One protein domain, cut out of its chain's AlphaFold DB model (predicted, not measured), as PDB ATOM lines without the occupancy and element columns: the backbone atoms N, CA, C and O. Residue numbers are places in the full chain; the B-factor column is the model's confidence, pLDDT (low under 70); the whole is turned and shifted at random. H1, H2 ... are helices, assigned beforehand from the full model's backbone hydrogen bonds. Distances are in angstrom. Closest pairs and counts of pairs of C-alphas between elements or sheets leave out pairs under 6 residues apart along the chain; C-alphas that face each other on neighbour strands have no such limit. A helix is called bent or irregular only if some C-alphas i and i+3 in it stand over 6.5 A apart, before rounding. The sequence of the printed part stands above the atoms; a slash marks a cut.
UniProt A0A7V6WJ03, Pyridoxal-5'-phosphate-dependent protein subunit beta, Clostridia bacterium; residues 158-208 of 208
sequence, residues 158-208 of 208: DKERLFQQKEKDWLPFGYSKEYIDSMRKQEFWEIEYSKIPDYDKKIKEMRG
ATOM      1  N   ASP A 158     -28.739   3.117  24.999       96.69
ATOM      2  CA  ASP A 158     -27.727   3.409  26.011       96.69
ATOM      3  C   ASP A 158     -28.257   4.380  27.070       96.69
ATOM      4  O   ASP A 158     -28.042   4.148  28.260       96.69
ATOM      5  N   LYS A 159     -29.074   5.373  26.692       96.88
ATOM      6  CA  LYS A 159     -29.833   6.177  27.668       96.88
ATOM      7  C   LYS A 159     -30.705   5.300  28.567       96.88
ATOM      8  O   LYS A 159     -30.743   5.519  29.776       96.88
ATOM      9  N   GLU A 160     -31.362   4.282  28.007       96.62
ATOM     10  CA  GLU A 160     -32.165   3.334  28.786       96.62
ATOM     11  C   GLU A 160     -31.326   2.592  29.831       96.62
ATOM     12  O   GLU A 160     -31.782   2.415  30.956       96.62
ATOM     13  N   ARG A 161     -30.080   2.219  29.513       96.56
ATOM     14  CA  ARG A 161     -29.172   1.587  30.488       96.56
ATOM     15  C   ARG A 161     -28.901   2.498  31.688       96.56
ATOM     16  O   ARG A 161     -28.906   2.017  32.818       96.56
ATOM     17  N   LEU A 162     -28.718   3.803  31.468       96.88
ATOM     18  CA  LEU A 162     -28.547   4.773  32.558       96.88
ATOM     19  C   LEU A 162     -29.818   4.912  33.406       96.88
ATOM     20  O   LEU A 162     -29.732   4.990  34.632       96.88
ATOM     21  N   PHE A 163     -31.002   4.896  32.784       96.88
ATOM     22  CA  PHE A 163     -32.268   4.895  33.524       96.88
ATOM     23  C   PHE A 163     -32.467   3.623  34.343       96.88
ATOM     24  O   PHE A 163     -32.868   3.716  35.497       96.88
ATOM     25  N   GLN A 164     -32.148   2.454  33.792       96.19
ATOM     26  CA  GLN A 164     -32.222   1.185  34.520       96.19
ATOM     27  C   GLN A 164     -31.281   1.171  35.724       96.19
ATOM     28  O   GLN A 164     -31.665   0.697  36.791       96.19
ATOM     29  N   GLN A 165     -30.073   1.723  35.577       96.31
ATOM     30  CA  GLN A 165     -29.148   1.894  36.694       96.31
ATOM     31  C   GLN A 165     -29.748   2.826  37.761       96.31
ATOM     32  O   GLN A 165     -29.801   2.451  38.927       96.31
ATOM     33  N   LYS A 166     -30.301   3.981  37.368       96.38
ATOM     34  CA  LYS A 166     -30.993   4.903  38.287       96.38
ATOM     35  C   LYS A 166     -32.184   4.244  38.996       96.38
ATOM     36  O   LYS A 166     -32.335   4.394  40.201       96.38
ATOM     37  N   GLU A 167     -33.023   3.499  38.283       96.75
ATOM     38  CA  GLU A 167     -34.157   2.776  38.870       96.75
ATOM     39  C   GLU A 167     -33.675   1.741  39.896       96.75
ATOM     40  O   GLU A 167     -34.122   1.749  41.044       96.75
ATOM     41  N   LYS A 168     -32.699   0.906  39.516       96.12
ATOM     42  CA  LYS A 168     -32.069  -0.079  40.405       96.12
ATOM     43  C   LYS A 168     -31.515   0.569  41.676       96.12
ATOM     44  O   LYS A 168     -31.651  -0.011  42.751       96.12
ATOM     45  N   ASP A 169     -30.908   1.742  41.541       96.25
ATOM     46  CA  ASP A 169     -30.276   2.451  42.646       96.25
ATOM     47  C   ASP A 169     -31.297   3.093  43.587       96.25
ATOM     48  O   ASP A 169     -31.092   3.047  44.794       96.25
ATOM     49  N   TRP A 170     -32.404   3.652  43.080       97.75
ATOM     50  CA  TRP A 170     -33.312   4.489  43.882       97.75
ATOM     51  C   TRP A 170     -34.610   3.817  44.339       97.75
ATOM     52  O   TRP A 170     -35.166   4.242  45.357       97.75
ATOM     53  N   LEU A 171     -35.077   2.748  43.680       97.56
ATOM     54  CA  LEU A 171     -36.229   1.977  44.175       97.56
ATOM     55  C   LEU A 171     -36.013   1.439  45.608       97.56
ATOM     56  O   LEU A 171     -36.928   1.576  46.424       97.56
ATOM     57  N   PRO A 172     -34.831   0.900  45.985       97.38
ATOM     58  CA  PRO A 172     -34.578   0.449  47.359       97.38
ATOM     59  C   PRO A 172     -34.654   1.560  48.416       97.38
ATOM     60  O   PRO A 172     -34.889   1.268  49.587       97.38
ATOM     61  N   PHE A 173     -34.493   2.828  48.019       96.69
ATOM     62  CA  PHE A 173     -34.620   3.993  48.903       96.69
ATOM     63  C   PHE A 173     -36.059   4.529  48.995       96.69
ATOM     64  O   PHE A 173     -36.287   5.563  49.621       96.69
ATOM     65  N   GLY A 174     -37.038   3.837  48.403       97.31
ATOM     66  CA  GLY A 174     -38.462   4.159  48.528       97.31
ATOM     67  C   GLY A 174     -39.008   5.121  47.470       97.31
ATOM     68  O   GLY A 174     -40.158   5.542  47.579       97.31
ATOM     69  N   TYR A 175     -38.228   5.457  46.440       98.06
ATOM     70  CA  TYR A 175     -38.754   6.188  45.286       98.06
ATOM     71  C   TYR A 175     -39.656   5.275  44.456       98.06
ATOM     72  O   TYR A 175     -39.353   4.098  44.270       98.06
ATOM     73  N   SER A 176     -40.770   5.806  43.950       98.06
ATOM     74  CA  SER A 176     -41.653   5.033  43.079       98.06
ATOM     75  C   SER A 176     -41.099   4.964  41.660       98.06
ATOM     76  O   SER A 176     -40.431   5.889  41.185       98.06
ATOM     77  N   LYS A 177     -41.425   3.884  40.947       97.31
ATOM     78  CA  LYS A 177     -41.047   3.739  39.541       97.31
ATOM     79  C   LYS A 177     -41.645   4.859  38.691       97.31
ATOM     80  O   LYS A 177     -40.961   5.405  37.837       97.31
ATOM     81  N   GLU A 178     -42.879   5.265  38.978       98.12
ATOM     82  CA  GLU A 178     -43.564   6.358  38.283       98.12
ATOM     83  C   GLU A 178     -42.817   7.688  38.437       98.12
ATOM     84  O   GLU A 178     -42.743   8.468  37.487       98.12
ATOM     85  N   TYR A 179     -42.236   7.947  39.614       97.88
ATOM     86  CA  TYR A 179     -41.431   9.142  39.846       97.88
ATOM     87  C   TYR A 179     -40.135   9.104  39.031       97.88
ATOM     88  O   TYR A 179     -39.827  10.071  38.335       97.88
ATOM     89  N   ILE A 180     -39.412   7.980  39.040       97.69
ATOM     90  CA  ILE A 180     -38.193   7.820  38.230       97.69
ATOM     91  C   ILE A 180     -38.512   7.915  36.729       97.69
ATOM     92  O   ILE A 180     -37.814   8.608  35.991       97.69
ATOM     93  N   ASP A 181     -39.605   7.302  36.275       97.56
ATOM     94  CA  ASP A 181     -40.051   7.371  34.882       97.56
ATOM     95  C   ASP A 181     -40.457   8.791  34.466       97.56
ATOM     96  O   ASP A 181     -40.280   9.164  33.304       97.56
ATOM     97  N   SER A 182     -40.950   9.619  35.394       97.69
ATOM     98  CA  SER A 182     -41.253  11.024  35.101       97.69
ATOM     99  C   SER A 182     -40.007  11.817  34.679       97.69
ATOM    100  O   SER A 182     -40.104  12.673  33.800       97.69
ATOM    101  N   MET A 183     -38.820  11.443  35.181       97.50
ATOM    102  CA  MET A 183     -37.527  12.055  34.831       97.50
ATOM    103  C   MET A 183     -37.079  11.778  33.388       97.50
ATOM    104  O   MET A 183     -36.097  12.356  32.920       97.50
ATOM    105  N   ARG A 184     -37.780  10.898  32.661       96.31
ATOM    106  CA  ARG A 184     -37.526  10.609  31.239       96.31
ATOM    107  C   ARG A 184     -38.022  11.717  30.312       96.31
ATOM    108  O   ARG A 184     -37.686  11.715  29.131       96.31
ATOM    109  N   LYS A 185     -38.842  12.642  30.816       96.56
ATOM    110  CA  LYS A 185     -39.380  13.771  30.052       96.56
ATOM    111  C   LYS A 185     -38.612  15.039  30.394       96.56
ATOM    112  O   LYS A 185     -38.415  15.336  31.567       96.56
ATOM    113  N   GLN A 186     -38.252  15.821  29.381       95.81
ATOM    114  CA  GLN A 186     -37.552  17.088  29.607       95.81
ATOM    115  C   GLN A 186     -38.384  18.082  30.432       95.81
ATOM    116  O   GLN A 186     -37.834  18.791  31.268       95.81
ATOM    117  N   GLU A 187     -39.710  18.031  30.288       97.81
ATOM    118  CA  GLU A 187     -40.671  18.804  31.082       97.81
ATOM    119  C   GLU A 187     -40.469  18.638  32.600       97.81
ATOM    120  O   GLU A 187     -40.571  19.613  33.339       97.81
ATOM    121  N   PHE A 188     -40.109  17.438  33.082       97.81
ATOM    122  CA  PHE A 188     -39.791  17.229  34.500       97.81
ATOM    123  C   PHE A 188     -38.642  18.143  34.945       97.81
ATOM    124  O   PHE A 188     -38.744  18.837  35.955       97.81
ATOM    125  N   TRP A 189     -37.562  18.186  34.165       97.19
ATOM    126  CA  TRP A 189     -36.369  18.969  34.478       97.19
ATOM    127  C   TRP A 189     -36.607  20.473  34.350       97.19
ATOM    128  O   TRP A 189     -36.075  21.243  35.144       97.19
ATOM    129  N   GLU A 190     -37.432  20.895  33.394       97.19
ATOM    130  CA  GLU A 190     -37.852  22.292  33.239       97.19
ATOM    131  C   GLU A 190     -38.695  22.761  34.433       97.19
ATOM    132  O   GLU A 190     -38.473  23.854  34.959       97.19
ATOM    133  N   ILE A 191     -39.604  21.910  34.924       97.62
ATOM    134  CA  ILE A 191     -40.392  22.175  36.132       97.62
ATOM    135  C   ILE A 191     -39.480  22.274  37.358       97.62
ATOM    136  O   ILE A 191     -39.615  23.225  38.126       97.62
ATOM    137  N   GLU A 192     -38.531  21.352  37.547       96.31
ATOM    138  CA  GLU A 192     -37.566  21.432  38.655       96.31
ATOM    139  C   GLU A 192     -36.709  22.704  38.573       96.31
ATOM    140  O   GLU A 192     -36.548  23.405  39.573       96.31
ATOM    141  N   TYR A 193     -36.230  23.060  37.379       95.69
ATOM    142  CA  TYR A 193     -35.467  24.288  37.150       95.69
ATOM    143  C   TYR A 193     -36.280  25.550  37.478       95.69
ATOM    144  O   TYR A 193     -35.763  26.476  38.104       95.69
ATOM    145  N   SER A 194     -37.572  25.581  37.138       97.62
ATOM    146  CA  SER A 194     -38.438  26.737  37.415       97.62
ATOM    147  C   SER A 194     -38.640  27.040  38.904       97.62
ATOM    148  O   SER A 194     -39.100  28.129  39.239       97.62
ATOM    149  N   LYS A 195     -38.264  26.124  39.808       97.12
ATOM    150  CA  LYS A 195     -38.351  26.326  41.264       97.12
ATOM    151  C   LYS A 195     -37.206  27.173  41.824       97.12
ATOM    152  O   LYS A 195     -37.304  27.629  42.962       97.12
ATOM    153  N   ILE A 196     -36.125  27.390  41.063       96.62
ATOM    154  CA  ILE A 196     -34.938  28.132  41.527       96.62
ATOM    155  C   ILE A 196     -35.302  29.526  42.076       96.62
ATOM    156  O   ILE A 196     -34.921  29.803  43.213       96.62
ATOM    157  N   PRO A 197     -36.084  30.379  41.378       97.50
ATOM    158  CA  PRO A 197     -36.430  31.708  41.890       97.50
ATOM    159  C   PRO A 197     -37.179  31.678  43.231       97.50
ATOM    160  O   PRO A 197     -36.948  32.529  44.093       97.50
ATOM    161  N   ASP A 198     -38.049  30.684  43.431       97.19
ATOM    162  CA  ASP A 198     -38.806  30.518  44.674       97.19
ATOM    163  C   ASP A 198     -37.897  30.103  45.837       97.19
ATOM    164  O   ASP A 198     -38.041  30.613  46.953       97.19
ATOM    165  N   TYR A 199     -36.953  29.189  45.593       96.19
ATOM    166  CA  TYR A 199     -35.957  28.808  46.594       96.19
ATOM    167  C   TYR A 199     -35.011  29.964  46.916       96.19
ATOM    168  O   TYR A 199     -34.785  30.234  48.093       96.19
ATOM    169  N   ASP A 200     -34.536  30.697  45.910       96.06
ATOM    170  CA  ASP A 200     -33.683  31.872  46.098       96.06
ATOM    171  C   ASP A 200     -34.362  32.926  46.971       96.06
ATOM    172  O   ASP A 200     -33.738  33.485  47.876       96.06
ATOM    173  N   LYS A 201     -35.656  33.179  46.742       97.06
ATOM    174  CA  LYS A 201     -36.444  34.087  47.576       97.06
ATOM    175  C   LYS A 201     -36.486  33.613  49.031       97.06
ATOM    176  O   LYS A 201     -36.156  34.391  49.923       97.06
ATOM    177  N   LYS A 202     -36.827  32.343  49.271       96.69
ATOM    178  CA  LYS A 202     -36.883  31.765  50.627       96.69
ATOM    179  C   LYS A 202     -35.524  31.805  51.328       96.69
ATOM    180  O   LYS A 202     -35.455  32.120  52.511       96.69
ATOM    181  N   ILE A 203     -34.441  31.511  50.607       96.19
ATOM    182  CA  ILE A 203     -33.077  31.538  51.151       96.19
ATOM    183  C   ILE A 203     -32.686  32.963  51.552       96.19
ATOM    184  O   ILE A 203     -32.107  33.139  52.622       96.19
ATOM    185  N   LYS A 204     -33.012  33.975  50.735       96.19
ATOM    186  CA  LYS A 204     -32.785  35.387  51.080       96.19
ATOM    187  C   LYS A 204     -33.577  35.785  52.322       96.19
ATOM    188  O   LYS A 204     -32.986  36.251  53.282       96.19
ATOM    189  N   GLU A 205     -34.876  35.491  52.365       96.12
ATOM    190  CA  GLU A 205     -35.725  35.781  53.533       96.12
ATOM    191  C   GLU A 205     -35.203  35.135  54.830       96.12
ATOM    192  O   GLU A 205     -35.283  35.741  55.894       96.12
ATOM    193  N   MET A 206     -34.628  33.929  54.752       95.12
ATOM    194  CA  MET A 206     -34.005  33.263  55.903       95.12
ATOM    195  C   MET A 206     -32.657  33.865  56.316       95.12
ATOM    196  O   MET A 206     -32.278  33.746  57.482       95.12
ATOM    197  N   ARG A 207     -31.898  34.442  55.376       91.88
ATOM    198  CA  ARG A 207     -30.552  34.987  55.618       91.88
ATOM    199  C   ARG A 207     -30.548  36.478  55.985       91.88
ATOM    200  O   ARG A 207     -29.518  36.937  56.474       91.88
ATOM    201  N   GLY A 208     -31.675  37.178  55.824       71.56
ATOM    202  CA  GLY A 208     -31.799  38.629  56.032       71.56
ATOM    203  C   GLY A 208     -31.253  39.424  54.854       71.56
ATOM    204  O   GLY A 208     -30.676  40.500  55.118       71.56
TER     205      GLY A 208
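AT A GLANCE: This is residues 158 to 208 of the 208 residues of the protein "Pyridoxal-5'-phosphate-dependent protein subunit beta" of Clostridia bacterium (UniProt A0A7V6WJ03). The longest helix, H1, and the short H2, which folds back onto part of it, make a small body at one end, and from there H3 and H4 follow one after the other as a long arm. Residues 189 to 208, which take in most of H3 and the whole of H4, stick out free of the body and make much of the length. The printed part has 51 residues with four named helices, H1, H2, H3 and H4 in chain order, and no named strand; its class is all helix. It is only just extended, close to loose, with a radius of gyration of the C-alphas of 15.1 A, and it is elongated, spanning 44 by 23 by 17 A.

HOW THE PARTS SIT: Begin with H1, residues 158 to 173, and go on along the chain, over a tight link of 3 residues, to H2, residues 177 to 182. The two touch, H1 with residues 166 to 171 alone, and their closest C-alphas, those of Glu 167 and Ile 180, are 6.5 A apart. They run opposite ways at a steep tilt of 47 degrees. Go on to H3, residues 186 to 194: it is close to H2 but not clearly touching, and the closest C-alphas, those of Ser 182 and Phe 188, are 6.4 A apart. The lines of H2 and H3 are about perpendicular, at 78 degrees. Past it comes H4, residues 196 to 207, which meets H3 only through their link. H1 is apart from H3 and H4, and H2 is apart from H4. In the backbone of H2, H3 and H4 every O i to N i+4 pair is within hydrogen-bond range; in H1 10 of 12 are.

IN THESE COORDINATES: Find C-alpha 158 at (-27.727, 3.409, 26.011); from there H1 runs 23.9 A to C-alpha 173 at (-34.620, 3.993, 48.903). H1 is irregular, but only just: C-alphas 169 and 172 are 6.7 A apart. H2, residues 177 to 182, measures 8.5 A from first to last C-alpha. H3 runs 12.4 A from C-alpha 186 to C-alpha 194, and H4 runs 16.3 A from C-alpha 196 to C-alpha 207 at (-30.552, 34.987, 55.618).

THE WHOLE: The two C-alphas farthest apart are those of Asp 158 and Gly 208, 46.5 A, the first and last printed; Gly 208 is also the chain's last residue. Without residues 189 to 208, which stand free, the body has 31 residues and spans 24 by 20 by 8 A. The printed part has no cut, and the links H1 to H2, H2 to H3 and H3 to H4 are tight. The mean pLDDT of the printed part is 96.3, and no printed residue is under 70.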